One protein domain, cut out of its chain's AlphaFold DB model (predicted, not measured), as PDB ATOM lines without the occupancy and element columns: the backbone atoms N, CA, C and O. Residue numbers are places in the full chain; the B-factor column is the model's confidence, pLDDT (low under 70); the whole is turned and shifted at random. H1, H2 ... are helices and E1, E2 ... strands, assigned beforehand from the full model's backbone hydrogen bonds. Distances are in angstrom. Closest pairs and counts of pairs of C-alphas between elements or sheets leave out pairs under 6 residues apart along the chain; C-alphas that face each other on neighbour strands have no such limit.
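This is residues 20 to 68 and 246 to 283 of the 868 residues of an uncharacterized protein of Limosilactobacillus albertensis (UniProt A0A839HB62). Four nearly aligned helices, H2, H3, H5 and H4, make a small four-cornered bundle, with its H2 to H3 side less closely packed and the short H1 packed on H2 and H3. The link loop around Asn 45 and the strand E1 lie at opposite ends of the long axis. The printed part has 87 residues, in order H1, H2, H3, H4, H5, E1, and is mostly helix. It is compact, radius of gyration of the C-alphas 12.7 A, yet elongated, spanning 42 by 23 by 22 A.

Start at H1, residues 20 to 24; its Tyr 20 touches H3, residues 50 to 67, at Gly 60, C-alphas 5.2 A apart, H3 using residues 56 to 60 alone. H1 also touches H2, residues 30 to 38, closest at Leu 21 and Leu 36, 6.9 A between C-alphas. H2 and H3 are close but not clearly touching, C-alphas of Tyr 32 and Leu 63 7.3 A apart. H2 touches H4, residues 247 to 257, at a shallow tilt of 17 degrees, the same way; the closest C-alphas, Ala 38 and Asp 257, are 4.5 A apart. H4 and H5, residues 263 to 278, form a helical hairpin, touching through residues 263 to 270 of H5 alone, closest C-alphas Ile 256 and Arg 263 at 6.1 A. H5 touches H3, closest C-alphas Val 62 and Gln 275 at 6.5 A. In H1 to H5 every O i to N i+4 pair is within hydrogen-bond range.

Find C-alpha 20 at (185.330, -90.545, 9.732), where H1 begins. H3 runs 25.5 A from C-alpha 50 at (176.031, -85.807, -1.726), and H5 22.7 A. E1, residues 281 to 283, ends at C-alpha 283, (207.367, -86.653, 6.072), and pairs with no named strand.

Residues 69 to 245 are not printed; C-alphas 68 and 246 are 16.8 A apart. The H2 to H3 link is long. No printed residue is under 70 in pLDDT.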
ATOM      1  N   TYR A  20     184.513 -91.704   9.383       92.75
ATOM      2  CA  TYR A  20     185.330 -90.545   9.732       92.75
ATOM      3  C   TYR A  20     184.785 -89.772  10.932       92.75
ATOM      4  O   TYR A  20     185.524 -89.521  11.888       92.75
ATOM      5  N   LEU A  21     183.490 -89.443  10.925       91.81
ATOM      6  CA  LEU A  21     182.860 -88.732  12.040       91.81
ATOM      7  C   LEU A  21     182.980 -89.522  13.353       91.81
ATOM      8  O   LEU A  21     183.308 -88.946  14.388       91.81
ATOM      9  N   LYS A  22     182.777 -90.847  13.314       92.31
ATOM     10  CA  LYS A  22     182.918 -91.727  14.489       92.31
ATOM     11  C   LYS A  22     184.362 -91.867  14.964       92.31
ATOM     12  O   LYS A  22     184.604 -91.926  16.164       92.31
ATOM     13  N   ARG A  23     185.324 -91.943  14.043       91.19
ATOM     14  CA  ARG A  23     186.749 -92.079  14.371       91.19
ATOM     15  C   ARG A  23     187.250 -90.879  15.170       91.19
ATOM     16  O   ARG A  23     188.036 -91.047  16.099       91.19
ATOM     17  N   TYR A  24     186.792 -89.681  14.811       91.75
ATOM     18  CA  TYR A  24     187.275 -88.435  15.400       91.75
ATOM     19  C   TYR A  24     186.365 -87.835  16.475       91.75
ATOM     20  O   TYR A  24     186.818 -86.934  17.180       91.75
ATOM     21  N   SER A  25     185.148 -88.352  16.674       87.44
ATOM     22  CA  SER A  25     184.199 -87.850  17.686       87.44
ATOM     23  C   SER A  25     184.765 -87.843  19.108       87.44
ATOM     24  O   SER A  25     184.400 -86.995  19.915       87.44
ATOM     25  N   HIS A  26     185.687 -88.758  19.415       86.19
ATOM     26  CA  HIS A  26     186.332 -88.880  20.726       86.19
ATOM     27  C   HIS A  26     187.709 -88.198  20.806       86.19
ATOM     28  O   HIS A  26     188.442 -88.399  21.774       86.19
ATOM     29  N   SER A  27     188.104 -87.418  19.793       87.94
ATOM     30  CA  SER A  27     189.375 -86.688  19.811       87.94
ATOM     31  C   SER A  27     189.357 -85.581  20.866       87.94
ATOM     32  O   SER A  27     188.453 -84.756  20.884       87.94
ATOM     33  N   ASN A  28     190.402 -85.482  21.687       87.44
ATOM     34  CA  ASN A  28     190.559 -84.369  22.636       87.44
ATOM     35  C   ASN A  28     191.140 -83.095  21.984       87.44
ATOM     36  O   ASN A  28     191.466 -82.138  22.683       87.44
ATOM     37  N   ARG A  29     191.346 -83.078  20.658       91.94
ATOM     38  CA  ARG A  29     191.887 -81.914  19.935       91.94
ATOM     39  C   ARG A  29     190.763 -80.931  19.610       91.94
ATOM     40  O   ARG A  29     189.837 -81.293  18.890       91.94
ATOM     41  N   GLN A  30     190.888 -79.687  20.076       93.81
ATOM     42  CA  GLN A  30     189.877 -78.637  19.887       93.81
ATOM     43  C   GLN A  30     189.542 -78.402  18.411       93.81
ATOM     44  O   GLN A  30     188.370 -78.415  18.052       93.81
ATOM     45  N   LEU A  31     190.549 -78.317  17.533       95.44
ATOM     46  CA  LEU A  31     190.323 -78.144  16.094       95.44
ATOM     47  C   LEU A  31     189.497 -79.276  15.480       95.44
ATOM     48  O   LEU A  31     188.648 -79.030  14.628       95.44
ATOM     49  N   TYR A  32     189.729 -80.518  15.911       95.00
ATOM     50  CA  TYR A  32     189.008 -81.667  15.367       95.00
ATOM     51  C   TYR A  32     187.534 -81.560  15.754       95.00
ATOM     52  O   TYR A  32     186.668 -81.717  14.902       95.00
ATOM     53  N   GLN A  33     187.258 -81.219  17.015       94.69
ATOM     54  CA  GLN A  33     185.896 -81.011  17.497       94.69
ATOM     55  C   GLN A  33     185.216 -79.837  16.787       94.69
ATOM     56  O   GLN A  33     184.101 -79.998  16.300       94.69
ATOM     57  N   ALA A  34     185.893 -78.695  16.640       95.81
ATOM     58  CA  ALA A  34     185.349 -77.526  15.949       95.81
ATOM     59  C   ALA A  34     184.977 -77.836  14.487       95.81
ATOM     60  O   ALA A  34     183.886 -77.482  14.039       95.81
ATOM     61  N   ILE A  35     185.833 -78.570  13.761       96.31
ATOM     62  CA  ILE A  35     185.533 -79.027  12.395       96.31
ATOM     63  C   ILE A  35     184.309 -79.948  12.392       96.31
ATOM     64  O   ILE A  35     183.393 -79.730  11.602       96.31
ATOM     65  N   LEU A  36     184.274 -80.960  13.266       94.50
ATOM     66  CA  LEU A  36     183.171 -81.924  13.322       94.50
ATOM     67  C   LEU A  36     181.834 -81.259  13.672       94.50
ATOM     68  O   LEU A  36     180.821 -81.601  13.069       94.50
ATOM     69  N   HIS A  37     181.831 -80.297  14.597       93.12
ATOM     70  CA  HIS A  37     180.643 -79.522  14.959       93.12
ATOM     71  C   HIS A  37     180.157 -78.630  13.810       93.12
ATOM     72  O   HIS A  37     178.955 -78.535  13.572       93.12
ATOM     73  N   ALA A  38     181.076 -78.030  13.049       94.56
ATOM     74  CA  ALA A  38     180.724 -77.194  11.909       94.56
ATOM     75  C   ALA A  38     180.160 -77.992  10.716       94.56
ATOM     76  O   ALA A  38     179.459 -77.412   9.882       94.56
ATOM     77  N   LEU A  39     180.402 -79.303  10.610       94.75
ATOM     78  CA  LEU A  39     179.909 -80.102   9.483       94.75
ATOM     79  C   LEU A  39     178.368 -80.192   9.449       94.75
ATOM     80  O   LEU A  39     177.726 -80.351  10.487       94.75
ATOM     81  N   PRO A  40     177.749 -80.099   8.258       92.44
ATOM     82  CA  PRO A  40     176.306 -80.262   8.109       92.44
ATOM     83  C   PRO A  40     175.882 -81.736   8.281       92.44
ATOM     84  O   PRO A  40     176.694 -82.648   8.100       92.44
ATOM     85  N   PRO A  41     174.597 -82.014   8.574       92.19
ATOM     86  CA  PRO A  41     174.103 -83.384   8.657       92.19
ATOM     87  C   PRO A  41     174.218 -84.100   7.304       92.19
ATOM     88  O   PRO A  41     173.859 -83.557   6.258       92.19
ATOM     89  N   LEU A  42     174.670 -85.358   7.322       94.19
ATOM     90  CA  LEU A  42     174.857 -86.177   6.112       94.19
ATOM     91  C   LEU A  42     173.540 -86.490   5.369       94.19
ATOM     92  O   LEU A  42     173.559 -86.861   4.193       94.19
ATOM     93  N   LYS A  43     172.397 -86.356   6.054       92.19
ATOM     94  CA  LYS A  43     171.050 -86.522   5.495       92.19
ATOM     95  C   LYS A  43     170.203 -85.277   5.728       92.19
ATOM     96  O   LYS A  43     170.255 -84.690   6.807       92.19
ATOM     97  N   ILE A  44     169.383 -84.924   4.742       87.69
ATOM     98  CA  ILE A  44     168.380 -83.853   4.828       87.69
ATOM     99  C   ILE A  44     167.036 -84.459   4.426       87.69
ATOM    100  O   ILE A  44     166.942 -85.068   3.364       87.69
ATOM    101  N   ASN A  45     166.006 -84.315   5.266       88.44
ATOM    102  CA  ASN A  45     164.686 -84.935   5.052       88.44
ATOM    103  C   ASN A  45     164.787 -86.446   4.740       88.44
ATOM    104  O   ASN A  45     164.190 -86.932   3.783       88.44
ATOM    105  N   ASP A  46     165.619 -87.161   5.508       87.50
ATOM    106  CA  ASP A  46     165.935 -88.594   5.373       87.50
ATOM    107  C   ASP A  46     166.619 -89.038   4.064       87.50
ATOM    108  O   ASP A  46     166.951 -90.219   3.914       87.50
ATOM    109  N   GLN A  47     166.933 -88.110   3.157       91.06
ATOM    110  CA  GLN A  47     167.668 -88.380   1.918       91.06
ATOM    111  C   GLN A  47     169.164 -88.085   2.068       91.06
ATOM    112  O   GLN A  47     169.556 -87.142   2.760       91.06
ATOM    113  N   PHE A  48     170.008 -88.888   1.413       92.25
ATOM    114  CA  PHE A  48     171.452 -88.647   1.346       92.25
ATOM    115  C   PHE A  48     171.738 -87.330   0.620       92.25
ATOM    116  O   PHE A  48     171.243 -87.109  -0.484       92.25
ATOM    117  N   ASN A  49     172.551 -86.468   1.228       93.81
ATOM    118  CA  ASN A  49     173.014 -85.242   0.589       93.81
ATOM    119  C   ASN A  49     174.472 -85.425   0.148       93.81
ATOM    120  O   ASN A  49     175.368 -85.475   0.990       93.81
ATOM    121  N   SER A  50     174.702 -85.535  -1.163       91.50
ATOM    122  CA  SER A  50     176.031 -85.807  -1.726       91.50
ATOM    123  C   SER A  50     177.060 -84.737  -1.355       91.50
ATOM    124  O   SER A  50     178.168 -85.075  -0.961       91.50
ATOM    125  N   GLU A  51     176.688 -83.454  -1.383       91.94
ATOM    126  CA  GLU A  51     177.609 -82.357  -1.058       91.94
ATOM    127  C   GLU A  51     178.068 -82.392   0.407       91.94
ATOM    128  O   GLU A  51     179.246 -82.174   0.697       91.94
ATOM    129  N   ASN A  52     177.156 -82.696   1.338       94.19
ATOM    130  CA  ASN A  52     177.477 -82.832   2.759       94.19
ATOM    131  C   ASN A  52     178.352 -84.066   3.020       94.19
ATOM    132  O   ASN A  52     179.269 -84.006   3.842       94.19
ATOM    133  N   ILE A  53     178.082 -85.171   2.315       95.31
ATOM    134  CA  ILE A  53     178.878 -86.402   2.384       95.31
ATOM    135  C   ILE A  53     180.303 -86.141   1.879       95.31
ATOM    136  O   ILE A  53     181.259 -86.425   2.601       95.31
ATOM    137  N   ASP A  54     180.452 -85.526   0.707       94.81
ATOM    138  CA  ASP A  54     181.755 -85.183   0.127       94.81
ATOM    139  C   ASP A  54     182.550 -84.237   1.035       94.81
ATOM    140  O   ASP A  54     183.759 -84.398   1.223       94.81
ATOM    141  N   LEU A  55     181.873 -83.256   1.641       95.69
ATOM    142  CA  LEU A  55     182.499 -82.323   2.573       95.69
ATOM    143  C   LEU A  55     183.006 -83.028   3.839       95.69
ATOM    144  O   LEU A  55     184.114 -82.736   4.294       95.69
ATOM    145  N   ALA A  56     182.234 -83.972   4.382       96.06
ATOM    146  CA  ALA A  56     182.640 -84.774   5.533       96.06
ATOM    147  C   ALA A  56     183.805 -85.722   5.202       96.06
ATOM    148  O   ALA A  56     184.719 -85.862   6.015       96.06
ATOM    149  N   ILE A  57     183.826 -86.322   4.004       95.88
ATOM    150  CA  ILE A  57     184.966 -87.122   3.527       95.88
ATOM    151  C   ILE A  57     186.217 -86.247   3.431       95.88
ATOM    152  O   ILE A  57     187.251 -86.611   3.987       95.88
ATOM    153  N   LYS A  58     186.116 -85.063   2.811       95.94
ATOM    154  CA  LYS A  58     187.237 -84.117   2.716       95.94
ATOM    155  C   LYS A  58     187.767 -83.724   4.097       95.94
ATOM    156  O   LYS A  58     188.979 -83.656   4.292       95.94
ATOM    157  N   ALA A  59     186.878 -83.461   5.057       96.31
ATOM    158  CA  ALA A  59     187.276 -83.186   6.434       96.31
ATOM    159  C   ALA A  59     188.025 -84.383   7.042       96.31
ATOM    160  O   ALA A  59     189.111 -84.204   7.586       96.31
ATOM    161  N   GLY A  60     187.498 -85.599   6.883       95.50
ATOM    162  CA  GLY A  60     188.141 -86.835   7.329       95.50
ATOM    163  C   GLY A  60     189.548 -87.036   6.760       95.50
ATOM    164  O   GLY A  60     190.474 -87.318   7.516       95.50
ATOM    165  N   GLU A  61     189.738 -86.805   5.461       95.50
ATOM    166  CA  GLU A  61     191.047 -86.890   4.795       95.50
ATOM    167  C   GLU A  61     192.051 -85.865   5.347       95.50
ATOM    168  O   GLU A  61     193.218 -86.188   5.575       95.50
ATOM    169  N   VAL A  62     191.603 -84.635   5.622       96.06
ATOM    170  CA  VAL A  62     192.435 -83.601   6.264       96.06
ATOM    171  C   VAL A  62     192.840 -84.015   7.684       96.06
ATOM    172  O   VAL A  62     193.997 -83.836   8.070       96.06
ATOM    173  N   LEU A  63     191.925 -84.606   8.453       95.38
ATOM    174  CA  LEU A  63     192.210 -85.094   9.807       95.38
ATOM    175  C   LEU A  63     193.158 -86.310   9.808       95.38
ATOM    176  O   LEU A  63     194.011 -86.407  10.699       95.38
ATOM    177  N   ASP A  64     193.059 -87.200   8.813       94.38
ATOM    178  CA  ASP A  64     193.997 -88.315   8.604       94.38
ATOM    179  C   ASP A  64     195.406 -87.769   8.315       94.38
ATOM    180  O   ASP A  64     196.380 -88.205   8.935       94.38
ATOM    181  N   LEU A  65     195.521 -86.757   7.443       94.81
ATOM    182  CA  LEU A  65     196.794 -86.088   7.157       94.81
ATOM    183  C   LEU A  65     197.388 -85.439   8.415       94.81
ATOM    184  O   LEU A  65     198.576 -85.606   8.688       94.81
ATOM    185  N   LEU A  66     196.599 -84.745   9.234       95.25
ATOM    186  CA  LEU A  66     197.094 -84.191  10.503       95.25
ATOM    187  C   LEU A  66     197.554 -85.276  11.493       95.25
ATOM    188  O   LEU A  66     198.454 -85.037  12.308       95.25
ATOM    189  N   GLY A  67     196.955 -86.466  11.410       93.19
ATOM    190  CA  GLY A  67     197.300 -87.640  12.209       93.19
ATOM    191  C   GLY A  67     198.570 -88.377  11.766       93.19
ATOM    192  O   GLY A  67     199.090 -89.180  12.542       93.19
ATOM    193  N   GLU A  68     199.101 -88.108  10.569       95.00
ATOM    194  CA  GLU A  68     200.308 -88.766  10.054       95.00
ATOM    195  C   GLU A  68     201.505 -88.528  10.986       95.00
ATOM    196  O   GLU A  68     201.798 -87.389  11.345       95.00
ATOM    197  N   PHE A 246     196.717 -72.912  15.614       94.06
ATOM    198  CA  PHE A 246     195.456 -73.596  15.322       94.06
ATOM    199  C   PHE A 246     194.220 -72.875  15.872       94.06
ATOM    200  O   PHE A 246     193.119 -73.160  15.395       94.06
ATOM    201  N   ASP A 247     194.377 -71.954  16.823       92.69
ATOM    202  CA  ASP A 247     193.255 -71.314  17.519       92.69
ATOM    203  C   ASP A 247     192.426 -70.455  16.557       92.69
ATOM    204  O   ASP A 247     191.198 -70.522  16.571       92.69
ATOM    205  N   ASP A 248     193.071 -69.782  15.598       91.06
ATOM    206  CA  ASP A 248     192.368 -69.001  14.571       91.06
ATOM    207  C   ASP A 248     191.426 -69.865  13.723       91.06
ATOM    208  O   ASP A 248     190.331 -69.441  13.332       91.06
ATOM    209  N   LEU A 249     191.846 -71.097  13.422       94.25
ATOM    210  CA  LEU A 249     191.018 -72.057  12.698       94.25
ATOM    211  C   LEU A 249     189.903 -72.596  13.591       94.25
ATOM    212  O   LEU A 249     188.777 -72.711  13.109       94.25
ATOM    213  N   VAL A 250     190.185 -72.890  14.865       96.44
ATOM    214  CA  VAL A 250     189.172 -73.309  15.850       96.44
ATOM    215  C   VAL A 250     188.057 -72.266  15.921       96.44
ATOM    216  O   VAL A 250     186.907 -72.585  15.615       96.44
ATOM    217  N   GLU A 251     188.401 -71.013  16.213       95.88
ATOM    218  CA  GLU A 251     187.440 -69.912  16.320       95.88
ATOM    219  C   GLU A 251     186.697 -69.666  15.005       95.88
ATOM    220  O   GLU A 251     185.494 -69.392  14.994       95.88
ATOM    221  N   THR A 252     187.386 -69.812  13.869       94.88
ATOM    222  CA  THR A 252     186.755 -69.688  12.552       94.88
ATOM    223  C   THR A 252     185.708 -70.779  12.326       94.88
ATOM    224  O   THR A 252     184.609 -70.468  11.865       94.88
ATOM    225  N   PHE A 253     185.994 -72.042  12.654       96.38
ATOM    226  CA  PHE A 253     185.018 -73.129  12.519       96.38
ATOM    227  C   PHE A 253     183.849 -72.984  13.502       96.38
ATOM    228  O   PHE A 253     182.700 -73.190  13.107       96.38
ATOM    229  N   GLU A 254     184.103 -72.541  14.734       95.88
ATOM    230  CA  GLU A 254     183.046 -72.225  15.704       95.88
ATOM    231  C   GLU A 254     182.155 -71.061  15.253       95.88
ATOM    232  O   GLU A 254     180.945 -71.057  15.498       95.88
ATOM    233  N   TRP A 255     182.728 -70.058  14.585       94.62
ATOM    234  CA  TRP A 255     181.960 -68.985  13.963       94.62
ATOM    235  C   TRP A 255     181.129 -69.500  12.782       94.62
ATOM    236  O   TRP A 255     179.950 -69.154  12.681       94.62
ATOM    237  N   ILE A 256     181.707 -70.349  11.922       94.50
ATOM    238  CA  ILE A 256     181.009 -70.960  10.781       94.50
ATOM    239  C   ILE A 256     179.792 -71.772  11.244       94.50
ATOM    240  O   ILE A 256     178.743 -71.702  10.605       94.50
ATOM    241  N   ASP A 257     179.899 -72.500  12.357       93.12
ATOM    242  CA  ASP A 257     178.782 -73.276  12.907       93.12
ATOM    243  C   ASP A 257     177.579 -72.394  13.297       93.12
ATOM    244  O   ASP A 257     176.424 -72.795  13.144       93.12
ATOM    245  N   LYS A 258     177.835 -71.147  13.712       91.12
ATOM    246  CA  LYS A 258     176.813 -70.181  14.153       91.12
ATOM    247  C   LYS A 258     176.153 -69.403  13.007       91.12
ATOM    248  O   LYS A 258     175.227 -68.631  13.264       91.12
ATOM    249  N   ILE A 259     176.604 -69.564  11.759       87.31
ATOM    250  CA  ILE A 259     176.081 -68.824  10.600       87.31
ATOM    251  C   ILE A 259     175.463 -69.747   9.542       87.31
ATOM    252  O   ILE A 259     175.951 -70.835   9.257       87.31
ATOM    253  N   ASN A 260     174.405 -69.267   8.881       77.31
ATOM    254  CA  ASN A 260     173.746 -70.008   7.796       77.31
ATOM    255  C   ASN A 260     174.288 -69.648   6.399       77.31
ATOM    256  O   ASN A 260     174.116 -70.405   5.446       77.31
ATOM    257  N   ASN A 261     174.942 -68.494   6.245       79.31
ATOM    258  CA  ASN A 261     175.365 -67.989   4.939       79.31
ATOM    259  C   ASN A 261     176.606 -68.730   4.408       79.31
ATOM    260  O   ASN A 261     177.697 -68.590   4.968       79.31
ATOM    261  N   LYS A 262     176.446 -69.455   3.290       85.06
ATOM    262  CA  LYS A 262     177.527 -70.173   2.585       85.06
ATOM    263  C   LYS A 262     178.329 -71.132   3.484       85.06
ATOM    264  O   LYS A 262     179.518 -71.341   3.257       85.06
ATOM    265  N   ARG A 263     177.695 -71.723   4.509       90.25
ATOM    266  CA  ARG A 263     178.351 -72.590   5.514       90.25
ATOM    267  C   ARG A 263     179.242 -73.660   4.868       90.25
ATOM    268  O   ARG A 263     180.439 -73.688   5.135       90.25
ATOM    269  N   ASN A 264     178.699 -74.464   3.950       92.50
ATOM    270  CA  ASN A 264     179.442 -75.543   3.282       92.50
ATOM    271  C   ASN A 264     180.655 -75.035   2.479       92.50
ATOM    272  O   ASN A 264     181.741 -75.614   2.551       92.50
ATOM    273  N   GLU A 265     180.493 -73.932   1.744       94.00
ATOM    274  CA  GLU A 265     181.567 -73.314   0.955       94.00
ATOM    275  C   GLU A 265     182.698 -72.796   1.853       94.00
ATOM    276  O   GLU A 265     183.873 -72.990   1.536       94.00
ATOM    277  N   ARG A 266     182.356 -72.191   3.002       94.38
ATOM    278  CA  ARG A 266     183.331 -71.716   3.997       94.38
ATOM    279  C   ARG A 266     184.110 -72.863   4.620       94.38
ATOM    280  O   ARG A 266     185.336 -72.814   4.633       94.38
ATOM    281  N   ILE A 267     183.427 -73.921   5.064       95.94
ATOM    282  CA  ILE A 267     184.088 -75.123   5.605       95.94
ATOM    283  C   ILE A 267     185.079 -75.662   4.574       95.94
ATOM    284  O   ILE A 267     186.247 -75.888   4.883       95.94
ATOM    285  N   LYS A 268     184.641 -75.806   3.316       95.75
ATOM    286  CA  LYS A 268     185.490 -76.305   2.228       95.75
ATOM    287  C   LYS A 268     186.715 -75.419   1.985       95.75
ATOM    288  O   LYS A 268     187.778 -75.971   1.677       95.75
ATOM    289  N   ALA A 269     186.562 -74.097   2.098       94.62
ATOM    290  CA  ALA A 269     187.634 -73.118   1.941       94.62
ATOM    291  C   ALA A 269     188.664 -73.212   3.076       94.62
ATOM    292  O   ALA A 269     189.847 -73.371   2.787       94.62
ATOM    293  N   PHE A 270     188.234 -73.218   4.342       95.50
ATOM    294  CA  PHE A 270     189.145 -73.288   5.494       95.50
ATOM    295  C   PHE A 270     189.804 -74.660   5.672       95.50
ATOM    296  O   PHE A 270     190.976 -74.726   6.041       95.50
ATOM    297  N   LEU A 271     189.128 -75.754   5.294       96.88
ATOM    298  CA  LEU A 271     189.789 -77.053   5.119       96.88
ATOM    299  C   LEU A 271     190.882 -76.983   4.041       96.88
ATOM    300  O   LEU A 271     191.926 -77.610   4.182       96.88
ATOM    301  N   GLY A 272     190.658 -76.208   2.974       94.81
ATOM    302  CA  GLY A 272     191.659 -75.938   1.942       94.81
ATOM    303  C   GLY A 272     192.856 -75.139   2.461       94.81
ATOM    304  O   GLY A 272     193.988 -75.500   2.154       94.81
ATOM    305  N   THR A 273     192.630 -74.112   3.286       91.62
ATOM    306  CA  THR A 273     193.699 -73.342   3.951       91.62
ATOM    307  C   THR A 273     194.568 -74.242   4.825       91.62
ATOM    308  O   THR A 273     195.791 -74.245   4.689       91.62
ATOM    309  N   LEU A 274     193.938 -75.065   5.669       94.75
ATOM    310  CA  LEU A 274     194.631 -76.031   6.520       94.75
ATOM    311  C   LEU A 274     195.415 -77.052   5.685       94.75
ATOM    312  O   LEU A 274     196.570 -77.345   5.982       94.75
ATOM    313  N   GLN A 275     194.826 -77.543   4.593       94.62
ATOM    314  CA  GLN A 275     195.506 -78.438   3.660       94.62
ATOM    315  C   GLN A 275     196.707 -77.790   2.967       94.62
ATOM    316  O   GLN A 275     197.726 -78.457   2.809       94.62
ATOM    317  N   GLY A 276     196.616 -76.511   2.601       91.81
ATOM    318  CA  GLY A 276     197.742 -75.736   2.080       91.81
ATOM    319  C   GLY A 276     198.875 -75.624   3.099       91.81
ATOM    320  O   GLY A 276     200.012 -75.952   2.780       91.81
ATOM    321  N   ALA A 277     198.557 -75.280   4.352       92.44
ATOM    322  CA  ALA A 277     199.551 -75.205   5.424       92.44
ATOM    323  C   ALA A 277     200.251 -76.554   5.673       92.44
ATOM    324  O   ALA A 277     201.460 -76.595   5.877       92.44
ATOM    325  N   MET A 278     199.529 -77.677   5.592       95.00
ATOM    326  CA  MET A 278     200.115 -79.014   5.763       95.00
ATOM    327  C   MET A 278     201.165 -79.381   4.701       95.00
ATOM    328  O   MET A 278     202.012 -80.233   4.976       95.00
ATOM    329  N   GLN A 279     201.143 -78.765   3.512       93.25
ATOM    330  CA  GLN A 279     202.142 -79.019   2.459       93.25
ATOM    331  C   GLN A 279     203.549 -78.571   2.864       93.25
ATOM    332  O   GLN A 279     204.527 -79.091   2.337       93.25
ATOM    333  N   ASN A 280     203.638 -77.678   3.848       94.56
ATOM    334  CA  ASN A 280     204.885 -77.190   4.418       94.56
ATOM    335  C   ASN A 280     205.453 -78.099   5.517       94.56
ATOM    336  O   ASN A 280     206.512 -77.803   6.051       94.56
ATOM    337  N   TYR A 281     204.766 -79.192   5.870       96.50
ATOM    338  CA  TYR A 281     205.173 -80.133   6.920       96.50
ATOM    339  C   TYR A 281     205.113 -81.564   6.372       96.50
ATOM    340  O   TYR A 281     204.131 -82.299   6.542       96.50
ATOM    341  N   VAL A 282     206.174 -81.968   5.677       95.56
ATOM    342  CA  VAL A 282     206.222 -83.205   4.888       95.56
ATOM    343  C   VAL A 282     207.053 -84.267   5.597       95.56
ATOM    344  O   VAL A 282     208.116 -83.993   6.144       95.56
ATOM    345  N   VAL A 283     206.593 -85.517   5.560       93.44
ATOM    346  CA  VAL A 283     207.367 -86.653   6.072       93.44
ATOM    347  C   VAL A 283     208.560 -86.932   5.155       93.44
ATOM    348  O   VAL A 283     208.409 -87.087   3.939       93.44
TER     349      VAL A 283